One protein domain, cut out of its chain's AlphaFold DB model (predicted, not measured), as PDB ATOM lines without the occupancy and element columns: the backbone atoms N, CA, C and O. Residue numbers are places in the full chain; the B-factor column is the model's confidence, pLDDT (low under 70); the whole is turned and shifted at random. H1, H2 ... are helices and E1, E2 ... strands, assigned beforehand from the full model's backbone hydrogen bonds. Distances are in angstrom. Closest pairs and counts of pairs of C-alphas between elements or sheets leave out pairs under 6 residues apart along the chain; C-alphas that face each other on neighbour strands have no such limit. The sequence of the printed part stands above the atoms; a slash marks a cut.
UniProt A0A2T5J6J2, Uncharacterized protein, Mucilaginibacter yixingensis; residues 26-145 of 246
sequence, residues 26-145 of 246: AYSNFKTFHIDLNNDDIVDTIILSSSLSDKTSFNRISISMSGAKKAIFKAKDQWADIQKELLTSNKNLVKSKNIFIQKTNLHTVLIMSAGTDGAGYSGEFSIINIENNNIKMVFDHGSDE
ATOM      1  N   ALA A  26     -46.791 -57.015 -12.631       82.94
ATOM      2  CA  ALA A  26     -45.364 -56.840 -12.420       82.94
ATOM      3  C   ALA A  26     -44.776 -56.252 -13.705       82.94
ATOM      4  O   ALA A  26     -45.088 -56.727 -14.795       82.94
ATOM      5  N   TYR A  27     -43.971 -55.201 -13.568       86.25
ATOM      6  CA  TYR A  27     -43.239 -54.613 -14.682       86.25
ATOM      7  C   TYR A  27     -41.765 -54.963 -14.519       86.25
ATOM      8  O   TYR A  27     -41.190 -54.722 -13.457       86.25
ATOM      9  N   SER A  28     -41.166 -55.528 -15.559       89.44
ATOM     10  CA  SER A  28     -39.726 -55.717 -15.658       89.44
ATOM     11  C   SER A  28     -39.097 -54.473 -16.282       89.44
ATOM     12  O   SER A  28     -39.662 -53.842 -17.180       89.44
ATOM     13  N   ASN A  29     -37.920 -54.093 -15.786       89.69
ATOM     14  CA  ASN A  29     -37.153 -53.016 -16.397       89.69
ATOM     15  C   ASN A  29     -36.625 -53.497 -17.749       89.69
ATOM     16  O   ASN A  29     -35.953 -54.524 -17.832       89.69
ATOM     17  N   PHE A  30     -36.935 -52.733 -18.788       85.38
ATOM     18  CA  PHE A  30     -36.489 -52.980 -20.148       85.38
ATOM     19  C   PHE A  30     -35.196 -52.209 -20.438       85.38
ATOM     20  O   PHE A  30     -34.205 -52.795 -20.872       85.38
ATOM     21  N   LYS A  31     -35.185 -50.899 -20.157       93.44
ATOM     22  CA  LYS A  31     -34.039 -50.019 -20.420       93.44
ATOM     23  C   LYS A  31     -34.035 -48.816 -19.481       93.44
ATOM     24  O   LYS A  31     -35.100 -48.310 -19.140       93.44
ATOM     25  N   THR A  32     -32.850 -48.339 -19.116       95.56
ATOM     26  CA  THR A  32     -32.669 -47.153 -18.268       95.56
ATOM     27  C   THR A  32     -31.773 -46.142 -18.971       95.56
ATOM     28  O   THR A  32     -30.777 -46.523 -19.588       95.56
ATOM     29  N   PHE A  33     -32.120 -44.864 -18.866       96.56
ATOM     30  CA  PHE A  33     -31.317 -43.740 -19.335       96.56
ATOM     31  C   PHE A  33     -31.049 -42.784 -18.178       96.56
ATOM     32  O   PHE A  33     -31.942 -42.536 -17.366       96.56
ATOM     33  N   HIS A  34     -29.832 -42.246 -18.147       95.56
ATOM     34  CA  HIS A  34     -29.390 -41.236 -17.195       95.56
ATOM     35  C   HIS A  34     -28.990 -39.990 -17.972       95.56
ATOM     36  O   HIS A  34     -28.067 -40.052 -18.787       95.56
ATOM     37  N   ILE A  35     -29.739 -38.907 -17.794       94.69
ATOM     38  CA  ILE A  35     -29.630 -37.715 -18.631       94.69
ATOM     39  C   ILE A  35     -30.231 -36.502 -17.925       94.69
ATOM     40  O   ILE A  35     -31.236 -36.654 -17.248       94.69
ATOM     41  N   ASP A  36     -29.643 -35.319 -18.092       93.50
ATOM     42  CA  ASP A  36     -30.259 -34.053 -17.667       93.50
ATOM     43  C   ASP A  36     -31.429 -33.711 -18.607       93.50
ATOM     44  O   ASP A  36     -31.222 -33.479 -19.807       93.50
ATOM     45  N   LEU A  37     -32.647 -33.659 -18.061       93.50
ATOM     46  CA  LEU A  37     -33.876 -33.369 -18.800       93.50
ATOM     47  C   LEU A  37     -34.335 -31.907 -18.694       93.50
ATOM     48  O   LEU A  37     -35.256 -31.532 -19.423       93.50
ATOM     49  N   ASN A  38     -33.716 -31.081 -17.846       90.12
ATOM     50  CA  ASN A  38     -34.211 -29.743 -17.494       90.12
ATOM     51  C   ASN A  38     -33.202 -28.595 -17.678       90.12
ATOM     52  O   ASN A  38     -33.507 -27.462 -17.325       90.12
ATOM     53  N   ASN A  39     -32.042 -28.858 -18.286       88.12
ATOM     54  CA  ASN A  39     -30.980 -27.862 -18.505       88.12
ATOM     55  C   ASN A  39     -30.405 -27.289 -17.194       88.12
ATOM     56  O   ASN A  39     -30.042 -26.116 -17.145       88.12
ATOM     57  N   ASP A  40     -30.334 -28.095 -16.137       90.31
ATOM     58  CA  ASP A  40     -29.780 -27.696 -14.837       90.31
ATOM     59  C   ASP A  40     -28.492 -28.451 -14.472       90.31
ATOM     60  O   ASP A  40     -28.004 -28.331 -13.348       90.31
ATOM     61  N   ASP A  41     -27.933 -29.210 -15.424       89.94
ATOM     62  CA  ASP A  41     -26.761 -30.073 -15.255       89.94
ATOM     63  C   ASP A  41     -26.945 -31.183 -14.201       89.94
ATOM     64  O   ASP A  41     -25.980 -31.853 -13.813       89.94
ATOM     65  N   ILE A  42     -28.182 -31.440 -13.757       91.38
ATOM     66  CA  ILE A  42     -28.493 -32.521 -12.828       91.38
ATOM     67  C   ILE A  42     -28.955 -33.751 -13.606       91.38
ATOM     68  O   ILE A  42     -29.804 -33.699 -14.488       91.38
ATOM     69  N   VAL A  43     -28.379 -34.910 -13.281       93.12
ATOM     70  CA  VAL A  43     -28.719 -36.166 -13.959       93.12
ATOM     71  C   VAL A  43     -30.074 -36.685 -13.477       93.12
ATOM     72  O   VAL A  43     -30.242 -37.036 -12.307       93.12
ATOM     73  N   ASP A  44     -31.006 -36.838 -14.411       94.88
ATOM     74  CA  ASP A  44     -32.315 -37.447 -14.199       94.88
ATOM     75  C   ASP A  44     -32.350 -38.888 -14.711       94.88
ATOM     76  O   ASP A  44     -31.408 -39.392 -15.331       94.88
ATOM     77  N   THR A  45     -33.442 -39.599 -14.425       95.69
ATOM     78  CA  THR A  45     -33.590 -41.009 -14.802       95.69
ATOM     79  C   THR A  45     -34.875 -41.267 -15.577       95.69
ATOM     80  O   THR A  45     -35.973 -40.976 -15.102       95.69
ATOM     81  N   ILE A  46     -34.739 -41.924 -16.732       97.19
ATOM     82  CA  ILE A  46     -35.846 -42.500 -17.505       97.19
ATOM     83  C   ILE A  46     -35.748 -44.023 -17.433       97.19
ATOM     84  O   ILE A  46     -34.709 -44.593 -17.758       97.19
ATOM     85  N   ILE A  47     -36.833 -44.695 -17.055       96.12
ATOM     86  CA  ILE A  47     -36.942 -46.158 -17.044       96.12
ATOM     87  C   ILE A  47     -38.066 -46.573 -17.985       96.12
ATOM     88  O   ILE A  47     -39.231 -46.249 -17.754       96.12
ATOM     89  N   LEU A  48     -37.717 -47.341 -19.011       95.44
ATOM     90  CA  LEU A  48     -38.658 -48.069 -19.850       95.44
ATOM     91  C   LEU A  48     -38.910 -49.433 -19.212       95.44
ATOM     92  O   LEU A  48     -37.972 -50.113 -18.788       95.44
ATOM     93  N   SER A  49     -40.168 -49.842 -19.132       94.75
ATOM     94  CA  SER A  49     -40.565 -51.092 -18.493       94.75
ATOM     95  C   SER A  49     -41.715 -51.759 -19.235       94.75
ATOM     96  O   SER A  49     -42.585 -51.089 -19.795       94.75
ATOM     97  N   SER A  50     -41.718 -53.089 -19.228       92.62
ATOM     98  CA  SER A  50     -42.761 -53.897 -19.851       92.62
ATOM     99  C   SER A  50     -43.423 -54.777 -18.809       92.62
ATOM    100  O   SER A  50     -42.800 -55.231 -17.853       92.62
ATOM    101  N   SER A  51     -44.718 -54.997 -18.979       88.75
ATOM    102  CA  SER A  51     -45.447 -56.016 -18.220       88.75
ATOM    103  C   SER A  51     -45.491 -57.369 -18.933       88.75
ATOM    104  O   SER A  51     -46.095 -58.311 -18.422       88.75
ATOM    105  N   LEU A  52     -44.884 -57.448 -20.117       84.19
ATOM    106  CA  LEU A  52     -44.728 -58.656 -20.912       84.19
ATOM    107  C   LEU A  52     -43.288 -59.165 -20.796       84.19
ATOM    108  O   LEU A  52     -42.384 -58.434 -20.395       84.19
ATOM    109  N   SER A  53     -43.075 -60.434 -21.138       78.25
ATOM    110  CA  SER A  53     -41.740 -61.047 -21.187       78.25
ATOM    111  C   SER A  53     -40.913 -60.624 -22.409       78.25
ATOM    112  O   SER A  53     -39.714 -60.897 -22.459       78.25
ATOM    113  N   ASP A  54     -41.564 -59.986 -23.379       74.06
ATOM    114  CA  ASP A  54     -40.990 -59.350 -24.562       74.06
ATOM    115  C   ASP A  54     -39.884 -58.331 -24.180       74.06
ATOM    116  O   ASP A  54     -40.026 -57.573 -23.217       74.06
ATOM    117  N   LYS A  55     -38.763 -58.342 -24.925       71.81
ATOM    118  CA  LYS A  55     -37.610 -57.422 -24.776       71.81
ATOM    119  C   LYS A  55     -37.370 -56.550 -26.019       71.81
ATOM    120  O   LYS A  55     -36.243 -56.175 -26.327       71.81
ATOM    121  N   THR A  56     -38.406 -56.297 -26.782       82.56
ATOM    122  CA  THR A  56     -38.435 -55.491 -28.001       82.56
ATOM    123  C   THR A  56     -39.416 -54.331 -27.882       82.56
ATOM    124  O   THR A  56     -39.223 -53.321 -28.552       82.56
ATOM    125  N   SER A  57     -40.388 -54.432 -26.977       89.94
ATOM    126  CA  SER A  57     -41.393 -53.422 -26.693       89.94
ATOM    127  C   SER A  57     -41.503 -53.106 -25.196       89.94
ATOM    128  O   SER A  57     -41.012 -53.818 -24.313       89.94
ATOM    129  N   PHE A  58     -42.152 -51.990 -24.888       92.38
ATOM    130  CA  PHE A  58     -42.421 -51.521 -23.539       92.38
ATOM    131  C   PHE A  58     -43.771 -50.807 -23.507       92.38
ATOM    132  O   PHE A  58     -44.181 -50.171 -24.468       92.38
ATOM    133  N   ASN A  59     -44.480 -50.891 -22.385       91.69
ATOM    134  CA  ASN A  59     -45.792 -50.249 -22.229       91.69
ATOM    135  C   ASN A  59     -45.873 -49.341 -21.006       91.69
ATOM    136  O   ASN A  59     -46.954 -48.983 -20.533       91.69
ATOM    137  N   ARG A  60     -44.714 -48.986 -20.451       93.94
ATOM    138  CA  ARG A  60     -44.610 -48.067 -19.331       93.94
ATOM    139  C   ARG A  60     -43.278 -47.338 -19.343       93.94
ATOM    140  O   ARG A  60     -42.220 -47.966 -19.358       93.94
ATOM    141  N   ILE A  61     -43.345 -46.022 -19.213       96.38
ATOM    142  CA  ILE A  61     -42.200 -45.142 -19.002       96.38
ATOM    143  C   ILE A  61     -42.324 -44.483 -17.627       96.38
ATOM    144  O   ILE A  61     -43.404 -44.059 -17.215       96.38
ATOM    145  N   SER A  62     -41.222 -44.435 -16.889       96.81
ATOM    146  CA  SER A  62     -41.101 -43.716 -15.624       96.81
ATOM    147  C   SER A  62     -40.000 -42.681 -15.764       96.81
ATOM    148  O   SER A  62     -38.875 -43.039 -16.092       96.81
ATOM    149  N   ILE A  63     -40.307 -41.425 -15.469       96.88
ATOM    150  CA  ILE A  63     -39.361 -40.310 -15.501       96.88
ATOM    151  C   ILE A  63     -39.232 -39.801 -14.068       96.88
ATOM    152  O   ILE A  63     -40.238 -39.563 -13.399       96.88
ATOM    153  N   SER A  64     -38.008 -39.727 -13.562       94.94
ATOM    154  CA  SER A  64     -37.691 -39.192 -12.238       94.94
ATOM    155  C   SER A  64     -36.678 -38.078 -12.408       94.94
ATOM    156  O   SER A  64     -35.547 -38.372 -12.790       94.94
ATOM    157  N   MET A  65     -37.093 -36.846 -12.118       91.69
ATOM    158  CA  MET A  65     -36.201 -35.695 -12.131       91.69
ATOM    159  C   MET A  65     -35.716 -35.353 -10.723       91.69
ATOM    160  O   MET A  65     -36.402 -35.611  -9.725       91.69
ATOM    161  N   SER A  66     -34.507 -34.813 -10.630       76.06
ATOM    162  CA  SER A  66     -33.935 -34.351  -9.370       76.06
ATOM    163  C   SER A  66     -34.650 -33.087  -8.889       76.06
ATOM    164  O   SER A  66     -34.928 -32.176  -9.654       76.06
ATOM    165  N   GLY A  67     -35.020 -33.032  -7.607       67.69
ATOM    166  CA  GLY A  67     -35.705 -31.869  -7.024       67.69
ATOM    167  C   GLY A  67     -37.206 -31.745  -7.330       67.69
ATOM    168  O   GLY A  67     -37.904 -31.060  -6.583       67.69
ATOM    169  N   ALA A  68     -37.750 -32.442  -8.336       61.56
ATOM    170  CA  ALA A  68     -39.179 -32.391  -8.643       61.56
ATOM    171  C   ALA A  68     -39.694 -33.622  -9.406       61.56
ATOM    172  O   ALA A  68     -39.101 -34.071 -10.369       61.56
ATOM    173  N   LYS A  69     -40.868 -34.104  -8.976       76.62
ATOM    174  CA  LYS A  69     -41.842 -34.963  -9.681       76.62
ATOM    175  C   LYS A  69     -41.320 -36.239 -10.368       76.62
ATOM    176  O   LYS A  69     -40.575 -36.249 -11.339       76.62
ATOM    177  N   LYS A  70     -41.883 -37.365  -9.922       90.88
ATOM    178  CA  LYS A  70     -41.894 -38.606 -10.700       90.88
ATOM    179  C   LYS A  70     -43.158 -38.643 -11.544       90.88
ATOM    180  O   LYS A  70     -44.250 -38.512 -10.996       90.88
ATOM    181  N   ALA A  71     -43.010 -38.876 -12.838       94.12
ATOM    182  CA  ALA A  71     -44.127 -39.129 -13.734       94.12
ATOM    183  C   ALA A  71     -44.049 -40.560 -14.260       94.12
ATOM    184  O   ALA A  71     -42.972 -41.077 -14.560       94.12
ATOM    185  N   ILE A  72     -45.201 -41.218 -14.341       95.31
ATOM    186  CA  ILE A  72     -45.325 -42.556 -14.911       95.31
ATOM    187  C   ILE A  72     -46.420 -42.488 -15.960       95.31
ATOM    188  O   ILE A  72     -47.564 -42.193 -15.624       95.31
ATOM    189  N   PHE A  73     -46.075 -42.843 -17.190       94.00
ATOM    190  CA  PHE A  73     -47.030 -42.977 -18.280       94.00
ATOM    191  C   PHE A  73     -47.109 -44.434 -18.715       94.00
ATOM    192  O   PHE A  73     -46.148 -45.201 -18.578       94.00
ATOM    193  N   LYS A  74     -48.283 -44.824 -19.195       91.56
ATOM    194  CA  LYS A  74     -48.557 -46.163 -19.703       91.56
ATOM    195  C   LYS A  74     -49.128 -46.009 -21.096       91.56
ATOM    196  O   LYS A  74     -50.022 -45.191 -21.272       91.56
ATOM    197  N   ALA A  75     -48.608 -46.795 -22.021       87.62
ATOM    198  CA  ALA A  75     -49.205 -46.914 -23.337       87.62
ATOM    199  C   ALA A  75     -50.556 -47.631 -23.218       87.62
ATOM    200  O   ALA A  75     -50.762 -48.426 -22.286       87.62
ATOM    201  N   LYS A  76     -51.466 -47.327 -24.143       80.75
ATOM    202  CA  LYS A  76     -52.700 -48.094 -24.322       80.75
ATOM    203  C   LYS A  76     -52.351 -49.445 -24.937       80.75
ATOM    204  O   LYS A  76     -52.699 -50.468 -24.344       80.75
ATOM    205  N   ASP A  77     -51.517 -49.420 -25.974       82.00
ATOM    206  CA  ASP A  77     -50.810 -50.571 -26.520       82.00
ATOM    207  C   ASP A  77     -49.336 -50.607 -26.076       82.00
ATOM    208  O   ASP A  77     -49.019 -50.419 -24.899       82.00
ATOM    209  N   GLN A  78     -48.413 -50.987 -26.957       87.06
ATOM    210  CA  GLN A  78     -46.988 -51.110 -26.661       87.06
ATOM    211  C   GLN A  78     -46.219 -50.158 -27.559       87.06
ATOM    212  O   GLN A  78     -46.461 -50.121 -28.757       87.06
ATOM    213  N   TRP A  79     -45.235 -49.464 -26.999       90.94
ATOM    214  CA  TRP A  79     -44.204 -48.801 -27.783       90.94
ATOM    215  C   TRP A  79     -43.087 -49.801 -28.092       90.94
ATOM    216  O   TRP A  79     -42.728 -50.615 -27.240       90.94
ATOM    217  N   ALA A  80     -42.510 -49.742 -29.284       90.69
ATOM    218  CA  ALA A  80     -41.434 -50.622 -29.715       90.69
ATOM    219  C   ALA A  80     -40.246 -49.807 -30.221       90.69
ATOM    220  O   ALA A  80     -39.288 -49.597 -29.474       90.69
ATOM    221  N   ASP A  81     -40.320 -49.312 -31.455       89.50
ATOM    222  CA  ASP A  81     -39.222 -48.638 -32.137       89.50
ATOM    223  C   ASP A  81     -39.689 -47.323 -32.782       89.50
ATOM    224  O   ASP A  81     -40.786 -47.217 -33.321       89.50
ATOM    225  N   ILE A  82     -38.820 -46.319 -32.752       87.81
ATOM    226  CA  ILE A  82     -38.948 -45.059 -33.478       87.81
ATOM    227  C   ILE A  82     -38.640 -45.320 -34.950       87.81
ATOM    228  O   ILE A  82     -37.623 -45.949 -35.263       87.81
ATOM    229  N   GLN A  83     -39.475 -44.792 -35.850       80.44
ATOM    230  CA  GLN A  83     -39.218 -44.882 -37.287       80.44
ATOM    231  C   GLN A  83     -37.839 -44.325 -37.658       80.44
ATOM    232  O   GLN A  83     -37.326 -43.345 -37.097       80.44
ATOM    233  N   LYS A  84     -37.244 -44.953 -38.667       80.56
ATOM    234  CA  LYS A  84     -35.897 -44.645 -39.141       80.56
ATOM    235  C   LYS A  84     -35.794 -43.222 -39.688       80.56
ATOM    236  O   LYS A  84     -34.746 -42.596 -39.550       80.56
ATOM    237  N   GLU A  85     -36.861 -42.714 -40.285       78.50
ATOM    238  CA  GLU A  85     -36.980 -41.394 -40.899       78.50
ATOM    239  C   GLU A  85     -36.720 -40.293 -39.866       78.50
ATOM    240  O   GLU A  85     -35.881 -39.415 -40.096       78.50
ATOM    241  N   LEU A  86     -37.349 -40.393 -38.687       82.81
ATOM    242  CA  LEU A  86     -37.153 -39.443 -37.592       82.81
ATOM    243  C   LEU A  86     -35.715 -39.501 -37.053       82.81
ATOM    244  O   LEU A  86     -35.091 -38.457 -36.860       82.81
ATOM    245  N   LEU A  87     -35.170 -40.713 -36.880       85.88
ATOM    246  CA  LEU A  87     -33.795 -40.949 -36.408       85.88
ATOM    247  C   LEU A  87     -32.714 -40.511 -37.407       85.88
ATOM    248  O   LEU A  87     -31.592 -40.216 -37.003       85.88
ATOM    249  N   THR A  88     -33.021 -40.516 -38.704       83.38
ATOM    250  CA  THR A  88     -32.082 -40.113 -39.763       83.38
ATOM    251  C   THR A  88     -32.097 -38.599 -39.955       83.38
ATOM    252  O   THR A  88     -31.050 -38.002 -40.195       83.38
ATOM    253  N   SER A  89     -33.272 -37.980 -39.834       80.81
ATOM    254  CA  SER A  89     -33.453 -36.543 -40.067       80.81
ATOM    255  C   SER A  89     -33.076 -35.692 -38.852       80.81
ATOM    256  O   SER A  89     -32.772 -34.513 -39.007       80.81
ATOM    257  N   ASN A  90     -33.068 -36.276 -37.647       83.69
ATOM    258  CA  ASN A  90     -32.793 -35.570 -36.398       83.69
ATOM    259  C   ASN A  90     -31.814 -36.360 -35.525       83.69
ATOM    260  O   ASN A  90     -31.866 -37.589 -35.439       83.69
ATOM    261  N   LYS A  91     -30.925 -35.653 -34.823       88.44
ATOM    262  CA  LYS A  91     -29.963 -36.281 -33.913       88.44
ATOM    263  C   LYS A  91     -30.648 -36.643 -32.596       88.44
ATOM    264  O   LYS A  91     -30.927 -35.768 -31.784       88.44
ATOM    265  N   ASN A  92     -30.839 -37.938 -32.360       92.44
ATOM    266  CA  ASN A  92     -31.275 -38.434 -31.058       92.44
ATOM    267  C   ASN A  92     -30.178 -38.200 -30.006       92.44
ATOM    268  O   ASN A  92     -29.002 -38.498 -30.239       92.44
ATOM    269  N   LEU A  93     -30.564 -37.692 -28.839       94.31
ATOM    270  CA  LEU A  93     -29.653 -37.420 -27.732       94.31
ATOM    271  C   LEU A  93     -29.126 -38.706 -27.074       94.31
ATOM    272  O   LEU A  93     -28.044 -38.709 -26.491       94.31
ATOM    273  N   VAL A  94     -29.855 -39.818 -27.212       93.62
ATOM    274  CA  VAL A  94     -29.455 -41.135 -26.702       93.62
ATOM    275  C   VAL A  94     -29.264 -42.147 -27.830       93.62
ATOM    276  O   VAL A  94     -29.964 -42.134 -28.840       93.62
ATOM    277  N   LYS A  95     -28.352 -43.108 -27.638       91.12
ATOM    278  CA  LYS A  95     -28.172 -44.241 -28.563       91.12
ATOM    279  C   LYS A  95     -29.270 -45.289 -28.341       91.12
ATOM    280  O   LYS A  95     -29.063 -46.332 -27.712       91.12
ATOM    281  N   SER A  96     -30.475 -44.990 -28.813       90.81
ATOM    282  CA  SER A  96     -31.646 -45.858 -28.690       90.81
ATOM    283  C   SER A  96     -32.540 -45.765 -29.915       90.81
ATOM    284  O   SER A  96     -32.721 -44.683 -30.463       90.81
ATOM    285  N   LYS A  97     -33.138 -46.898 -30.290       91.19
ATOM    286  CA  LYS A  97     -34.252 -46.940 -31.239       91.19
ATOM    287  C   LYS A  97     -35.621 -46.951 -30.556       91.19
ATOM    288  O   LYS A  97     -36.594 -46.696 -31.225       91.19
ATOM    289  N   ASN A  98     -35.706 -47.196 -29.246       91.69
ATOM    290  CA  ASN A  98     -36.992 -47.325 -28.537       91.69
ATOM    291  C   ASN A  98     -37.572 -45.992 -28.037       91.69
ATOM    292  O   ASN A  98     -38.729 -45.916 -27.644       91.69
ATOM    293  N   ILE A  99     -36.738 -44.955 -27.975       93.31
ATOM    294  CA  ILE A  99     -37.126 -43.616 -27.539       93.31
ATOM    295  C   ILE A  99     -36.284 -42.604 -28.301       93.31
ATOM    296  O   ILE A  99     -35.074 -42.803 -28.471       93.31
ATOM    297  N   PHE A 100     -36.926 -41.536 -28.749       94.06
ATOM    298  CA  PHE A 100     -36.264 -40.380 -29.324       94.06
ATOM    299  C   PHE A 100     -36.293 -39.241 -28.314       94.06
ATOM    300  O   PHE A 100     -37.343 -38.956 -27.746       94.06
ATOM    301  N   ILE A 101     -35.141 -38.627 -28.060       95.56
ATOM    302  CA  ILE A 101     -34.990 -37.535 -27.103       95.56
ATOM    303  C   ILE A 101     -34.288 -36.385 -27.812       95.56
ATOM    304  O   ILE A 101     -33.182 -36.562 -28.329       95.56
ATOM    305  N   GLN A 102     -34.909 -35.211 -27.799       94.88
ATOM    306  CA  GLN A 102     -34.311 -33.974 -28.288       94.88
ATOM    307  C   GLN A 102     -34.466 -32.886 -27.236       94.88
ATOM    308  O   GLN A 102     -35.532 -32.720 -26.652       94.88
ATOM    309  N   LYS A 103     -33.378 -32.164 -26.986       94.31
ATOM    310  CA  LYS A 103     -33.287 -31.137 -25.953       94.31
ATOM    311  C   LYS A 103     -32.924 -29.809 -26.600       94.31
ATOM    312  O   LYS A 103     -32.018 -29.760 -27.434       94.31
ATOM    313  N   THR A 104     -33.639 -28.759 -26.224       95.62
ATOM    314  CA  THR A 104     -33.316 -27.365 -26.539       95.62
ATOM    315  C   THR A 104     -33.054 -26.605 -25.241       95.62
ATOM    316  O   THR A 104     -33.168 -27.153 -24.144       95.62
ATOM    317  N   ASN A 105     -32.720 -25.324 -25.358       93.12
ATOM    318  CA  ASN A 105     -32.622 -24.415 -24.219       93.12
ATOM    319  C   ASN A 105     -33.962 -24.193 -23.490       93.12
ATOM    320  O   ASN A 105     -33.939 -23.774 -22.339       93.12
ATOM    321  N   LEU A 106     -35.108 -24.443 -24.137       94.75
ATOM    322  CA  LEU A 106     -36.430 -24.271 -23.526       94.75
ATOM    323  C   LEU A 106     -36.976 -25.554 -22.900       94.75
ATOM    324  O   LEU A 106     -37.586 -25.502 -21.837       94.75
ATOM    325  N   HIS A 107     -36.809 -26.695 -23.569       95.25
ATOM    326  CA  HIS A 107     -37.468 -27.933 -23.159       95.25
ATOM    327  C   HIS A 107     -36.754 -29.192 -23.649       95.25
ATOM    328  O   HIS A 107     -35.915 -29.152 -24.554       95.25
ATOM    329  N   THR A 108     -37.142 -30.330 -23.084       95.62
ATOM    330  CA  THR A 108     -36.789 -31.659 -23.579       95.62
ATOM    331  C   THR A 108     -38.041 -32.370 -24.083       95.62
ATOM    332  O   THR A 108     -39.036 -32.484 -23.371       95.62
ATOM    333  N   VAL A 109     -37.980 -32.885 -25.309       95.94
ATOM    334  CA  VAL A 109     -39.065 -33.615 -25.970       95.94
ATOM    335  C   VAL A 109     -38.685 -35.083 -26.102       95.94
ATOM    336  O   VAL A 109     -37.624 -35.420 -26.633       95.94
ATOM    337  N   LEU A 110     -39.563 -35.960 -25.618       95.69
ATOM    338  CA  LEU A 110     -39.460 -37.412 -25.735       95.69
ATOM    339  C   LEU A 110     -40.550 -37.901 -26.690       95.69
ATOM    340  O   LEU A 110     -41.721 -37.588 -26.485       95.69
ATOM    341  N   ILE A 111     -40.181 -38.711 -27.679       93.44
ATOM    342  CA  ILE A 111     -41.118 -39.373 -28.597       93.44
ATOM    343  C   ILE A 111     -40.972 -40.888 -28.436       93.44
ATOM    344  O   ILE A 111     -39.854 -41.406 -28.337       93.44
ATOM    345  N   MET A 112     -42.107 -41.584 -28.394       92.69
ATOM    346  CA  MET A 112     -42.233 -43.045 -28.332       92.69
ATOM    347  C   MET A 112     -43.272 -43.490 -29.365       92.69
ATOM    348  O   MET A 112     -44.243 -42.771 -29.574       92.69
ATOM    349  N   SER A 113     -43.080 -44.645 -30.005       89.19
ATOM    350  CA  SER A 113     -43.981 -45.172 -31.043       89.19
ATOM    351  C   SER A 113     -44.089 -46.694 -30.957       89.19
ATOM    352  O   SER A 113     -43.145 -47.347 -30.506       89.19
ATOM    353  N   ALA A 114     -45.221 -47.256 -31.379       80.94
ATOM    354  CA  ALA A 114     -45.504 -48.689 -31.461       80.94
ATOM    355  C   ALA A 114     -44.688 -49.445 -32.523       80.94
ATOM    356  O   ALA A 114     -44.740 -50.672 -32.579       80.94
ATOM    357  N   GLY A 115     -43.874 -48.740 -33.312       73.81
ATOM    358  CA  GLY A 115     -43.192 -49.308 -34.468       73.81
ATOM    359  C   GLY A 115     -44.111 -49.397 -35.687       73.81
ATOM    360  O   GLY A 115     -45.308 -49.120 -35.613       73.81
ATOM    361  N   THR A 116     -43.519 -49.758 -36.823       68.69
ATOM    362  CA  THR A 116     -44.219 -49.934 -38.100       68.69
ATOM    363  C   THR A 116     -44.630 -51.386 -38.291       68.69
ATOM    364  O   THR A 116     -43.811 -52.288 -38.086       68.69
ATOM    365  N   ASP A 117     -45.854 -51.620 -38.748       65.19
ATOM    366  CA  ASP A 117     -46.263 -52.928 -39.240       65.19
ATOM    367  C   ASP A 117     -45.601 -53.264 -40.596       65.19
ATOM    368  O   ASP A 117     -44.847 -52.477 -41.177       65.19
ATOM    369  N   GLY A 118     -45.861 -54.469 -41.114       46.44
ATOM    370  CA  GLY A 118     -45.308 -54.923 -42.396       46.44
ATOM    371  C   GLY A 118     -45.800 -54.139 -43.623       46.44
ATOM    372  O   GLY A 118     -45.228 -54.299 -44.699       46.44
ATOM    373  N   ALA A 119     -46.835 -53.309 -43.471       56.03
ATOM    374  CA  ALA A 119     -47.361 -52.414 -44.496       56.03
ATOM    375  C   ALA A 119     -46.838 -50.971 -44.340       56.03
ATOM    376  O   ALA A 119     -47.153 -50.118 -45.167       56.03
ATOM    377  N   GLY A 120     -45.995 -50.714 -43.331       54.69
ATOM    378  CA  GLY A 120     -45.402 -49.408 -43.056       54.69
ATOM    379  C   GLY A 120     -46.276 -48.493 -42.197       54.69
ATOM    380  O   GLY A 120     -45.835 -47.387 -41.892       54.69
ATOM    381  N   TYR A 121     -47.457 -48.948 -41.765       60.09
ATOM    382  CA  TYR A 121     -48.311 -48.183 -40.859       60.09
ATOM    383  C   TYR A 121     -47.692 -48.170 -39.476       60.09
ATOM    384  O   TYR A 121     -47.324 -49.214 -38.932       60.09
ATOM    385  N   SER A 122     -47.566 -46.982 -38.897       63.19
ATOM    386  CA  SER A 122     -47.127 -46.866 -37.510       63.19
ATOM    387  C   SER A 122     -48.320 -46.909 -36.582       63.19
ATOM    388  O   SER A 122     -49.294 -46.196 -36.795       63.19
ATOM    389  N   GLY A 123     -48.236 -47.759 -35.558       64.62
ATOM    390  CA  GLY A 123     -49.226 -47.757 -34.486       64.62
ATOM    391  C   GLY A 123     -49.083 -46.525 -33.584       64.62
ATOM    392  O   GLY A 123     -48.403 -45.557 -33.920       64.62
ATOM    393  N   GLU A 124     -49.686 -46.594 -32.397       72.94
ATOM    394  CA  GLU A 124     -49.701 -45.522 -31.394       72.94
ATOM    395  C   GLU A 124     -48.351 -44.809 -31.223       72.94
ATOM    396  O   GLU A 124     -47.296 -45.440 -31.099       72.94
ATOM    397  N   PHE A 125     -48.376 -43.479 -31.135       85.56
ATOM    398  CA  PHE A 125     -47.219 -42.698 -30.719       85.56
ATOM    399  C   PHE A 125     -47.606 -41.642 -29.693       85.56
ATOM    400  O   PHE A 125     -48.715 -41.105 -29.694       85.56
ATOM    401  N   SER A 126     -46.655 -41.318 -28.826       89.81
ATOM    402  CA  SER A 126     -46.866 -40.358 -27.749       89.81
ATOM    403  C   SER A 126     -45.685 -39.397 -27.662       89.81
ATOM    404  O   SER A 126     -44.529 -39.782 -27.876       89.81
ATOM    405  N   ILE A 127     -45.980 -38.144 -27.314       92.44
ATOM    406  CA  ILE A 127     -44.994 -37.088 -27.079       92.44
ATOM    407  C   ILE A 127     -45.095 -36.643 -25.622       92.44
ATOM    408  O   ILE A 127     -46.164 -36.274 -25.130       92.44
ATOM    409  N   ILE A 128     -43.957 -36.648 -24.934       94.88
ATOM    410  CA  ILE A 128     -43.806 -36.062 -23.604       94.88
ATOM    411  C   ILE A 128     -42.959 -34.798 -23.732       94.88
ATOM    412  O   ILE A 128     -41.855 -34.840 -24.278       94.88
ATOM    413  N   ASN A 129     -43.471 -33.692 -23.200       95.56
ATOM    414  CA  ASN A 129     -42.749 -32.439 -23.026       95.56
ATOM    415  C   ASN A 129     -42.237 -32.341 -21.583       95.56
ATOM    416  O   ASN A 129     -42.971 -32.647 -20.634       95.56
ATOM    417  N   ILE A 130     -40.989 -31.905 -21.428       94.25
ATOM    418  CA  ILE A 130     -40.371 -31.596 -20.141       94.25
ATOM    419  C   ILE A 130     -39.860 -30.165 -20.182       94.25
ATOM    420  O   ILE A 130     -38.968 -29.843 -20.961       94.25
ATOM    421  N   GLU A 131     -40.422 -29.315 -19.334       92.50
ATOM    422  CA  GLU A 131     -40.113 -27.888 -19.297       92.50
ATOM    423  C   GLU A 131     -40.339 -27.350 -17.887       92.50
ATOM    424  O   GLU A 131     -41.364 -27.645 -17.271       92.50
ATOM    425  N   ASN A 132     -39.401 -26.552 -17.369       89.75
ATOM    426  CA  ASN A 132     -39.502 -25.928 -16.046       89.75
ATOM    427  C   ASN A 132     -39.873 -26.932 -14.934       89.75
ATOM    428  O   ASN A 132     -40.785 -26.688 -14.141       89.75
ATOM    429  N   ASN A 133     -39.195 -28.086 -14.887       88.56
ATOM    430  CA  ASN A 133     -39.472 -29.182 -13.943       88.56
ATOM    431  C   ASN A 133     -40.887 -29.798 -14.033       88.56
ATOM    432  O   ASN A 133     -41.334 -30.504 -13.119       88.56
ATOM    433  N   ASN A 134     -41.617 -29.545 -15.118       91.12
ATOM    434  CA  ASN A 134     -42.913 -30.149 -15.387       91.12
ATOM    435  C   ASN A 134     -42.777 -31.245 -16.442       91.12
ATOM    436  O   ASN A 134     -42.218 -31.008 -17.504       91.12
ATOM    437  N   ILE A 135     -43.325 -32.429 -16.160       93.44
ATOM    438  CA  ILE A 135     -43.342 -33.566 -17.086       93.44
ATOM    439  C   ILE A 135     -44.791 -33.792 -17.511       93.44
ATOM    440  O   ILE A 135     -45.625 -34.152 -16.674       93.44
ATOM    441  N   LYS A 136     -45.092 -33.623 -18.799       92.81
ATOM    442  CA  LYS A 136     -46.450 -33.781 -19.329       92.81
ATOM    443  C   LYS A 136     -46.434 -34.598 -20.612       92.81
ATOM    444  O   LYS A 136     -45.665 -34.315 -21.521       92.81
ATOM    445  N   MET A 137     -47.302 -35.602 -20.698       92.75
ATOM    446  CA  MET A 137     -47.653 -36.208 -21.980       92.75
ATOM    447  C   MET A 137     -48.583 -35.232 -22.690       92.75
ATOM    448  O   MET A 137     -49.711 -35.019 -22.250       92.75
ATOM    449  N   VAL A 138     -48.048 -34.565 -23.704       90.50
ATOM    450  CA  VAL A 138     -48.733 -33.493 -24.439       90.50
ATOM    451  C   VAL A 138     -49.440 -34.029 -25.675       90.50
ATOM    452  O   VAL A 138     -50.311 -33.370 -26.228       90.50
ATOM    453  N   PHE A 139     -49.087 -35.247 -26.075       86.88
ATOM    454  CA  PHE A 139     -49.704 -35.948 -27.177       86.88
ATOM    455  C   PHE A 139     -49.719 -37.454 -26.896       86.88
ATOM    456  O   PHE A 139     -48.694 -38.007 -26.493       86.88
ATOM    457  N   ASP A 140     -50.862 -38.107 -27.106       84.06
ATOM    458  CA  ASP A 140     -51.037 -39.551 -26.916       84.06
ATOM    459  C   ASP A 140     -52.018 -40.106 -27.957       84.06
ATOM    460  O   ASP A 140     -53.236 -40.100 -27.755       84.06
ATOM    461  N   HIS A 141     -51.498 -40.529 -29.110       70.06
ATOM    462  CA  HIS A 141     -52.320 -41.115 -30.164       70.06
ATOM    463  C   HIS A 141     -52.834 -42.488 -29.720       70.06
ATOM    464  O   HIS A 141     -52.051 -43.345 -29.320       70.06
ATOM    465  N   GLY A 142     -54.158 -42.654 -29.755       52.91
ATOM    466  CA  GLY A 142     -54.889 -43.791 -29.185       52.91
ATOM    467  C   GLY A 142     -56.076 -43.361 -28.315       52.91
ATOM    468  O   GLY A 142     -56.808 -44.194 -27.780       52.91
ATOM    469  N   SER A 143     -56.284 -42.059 -28.061       47.44
ATOM    470  CA  SER A 143     -57.604 -41.566 -27.627       47.44
ATOM    471  C   SER A 143     -58.368 -41.203 -28.876       47.44
ATOM    472  O   SER A 143     -57.959 -40.282 -29.580       47.44
ATOM    473  N   ASP A 144     -59.447 -41.940 -29.132       43.75
ATOM    474  CA  ASP A 144     -60.548 -41.444 -29.945       43.75
ATOM    475  C   ASP A 144     -60.783 -39.964 -29.616       43.75
ATOM    476  O   ASP A 144     -60.772 -39.582 -28.445       43.75
ATOM    477  N   GLU A 145     -61.010 -39.180 -30.670       46.75
ATOM    478  CA  GLU A 145     -61.399 -37.765 -30.669       46.75
ATOM    479  C   GLU A 145     -60.246 -36.750 -30.813       46.75
ATOM    480  O   GLU A 145     -59.660 -36.252 -29.859       46.75
TER     481      GLU A 145
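What this domain is: This is residues 26 to 145 of the 246 residues of an uncharacterized protein of Mucilaginibacter yixingensis (UniProt A0A2T5J6J2). Two antiparallel sheets of four strands lie face to face as a sandwich, their strands running nearly along one another; the layers come close where E4 meets E8, while the edges at E1 and E5 stay apart. The one short helix, H1, lies past the E5 edge, on the chain's way from the first sheet to the second. The printed part has 120 residues with eight named strands and one named helix, in the order E1 E2 E3 E4 H1 E5 E6 E7 E8, and the class is mostly strand. The whole is compact, with a radius of gyration of the C-alphas of 13.9 A and spans of 42 by 36 by 32 A.

How they stand to each other: E1, residues 28 to 35, E2, residues 44 to 50, E3, residues 58 to 64, and E4, residues 70 to 79, form a meander, each strand the antiparallel neighbour of the one before. This sheet is twisted, with C-alphas up to 7.1 A off its best plane. N 33 and O 46 of the hairpin E1 and E2 are 2.8 A apart, N 47 and O 62 of E2 and E3 2.8 A, and N 63 and O 71 of E3 and E4 2.8 A, each within hydrogen-bond range. E4 bends by 101 degrees at residue 76. H1, residues 84 to 89, follows, with every O i to N i+4 pair within hydrogen-bond range. E5, residues 100 to 103, E6, residues 108 to 113, E7, residues 125 to 131, and E8, residues 134 to 140, form the second meander. Within hydrogen-bond range are N 102 and O 109 of E5 and E6 at 3.0 A, N 110 and O 128 of E6 and E7 at 2.9 A, and N 129 and O 136 of E7 and E8 at 2.8 A. H1 is only just not on this sheet, with 4 pairs of C-alphas within 10 A; its closest C-alpha to E5 is that of Leu 87, 7.5 A from that of Phe 100. The two sheets make a sandwich, two sheets face to face, with their strands at 7 degrees. The closest C-alphas of E4 and E8 are those of Ala 71 and Ile 135, 6.5 A apart.

Where its parts are: E1 begins at C-alpha 28, (-39.726, -55.717, -15.658), and is 20.9 A long. E2 measures 20.3 A, and E4 and E7 20.0 A each. E8 ends at C-alpha 140, (-51.037, -39.551, -26.916).

The domain as a whole: The C-alphas farthest apart are those of Gly 67 and Ala 119, 44.3 A. The printed part has no cut, and the link E6 to E7, 11 residues, is long. The mean pLDDT of the printed part is 85.8; residues 67 to 68, 116 to 123 and 142 to 145 are under 70.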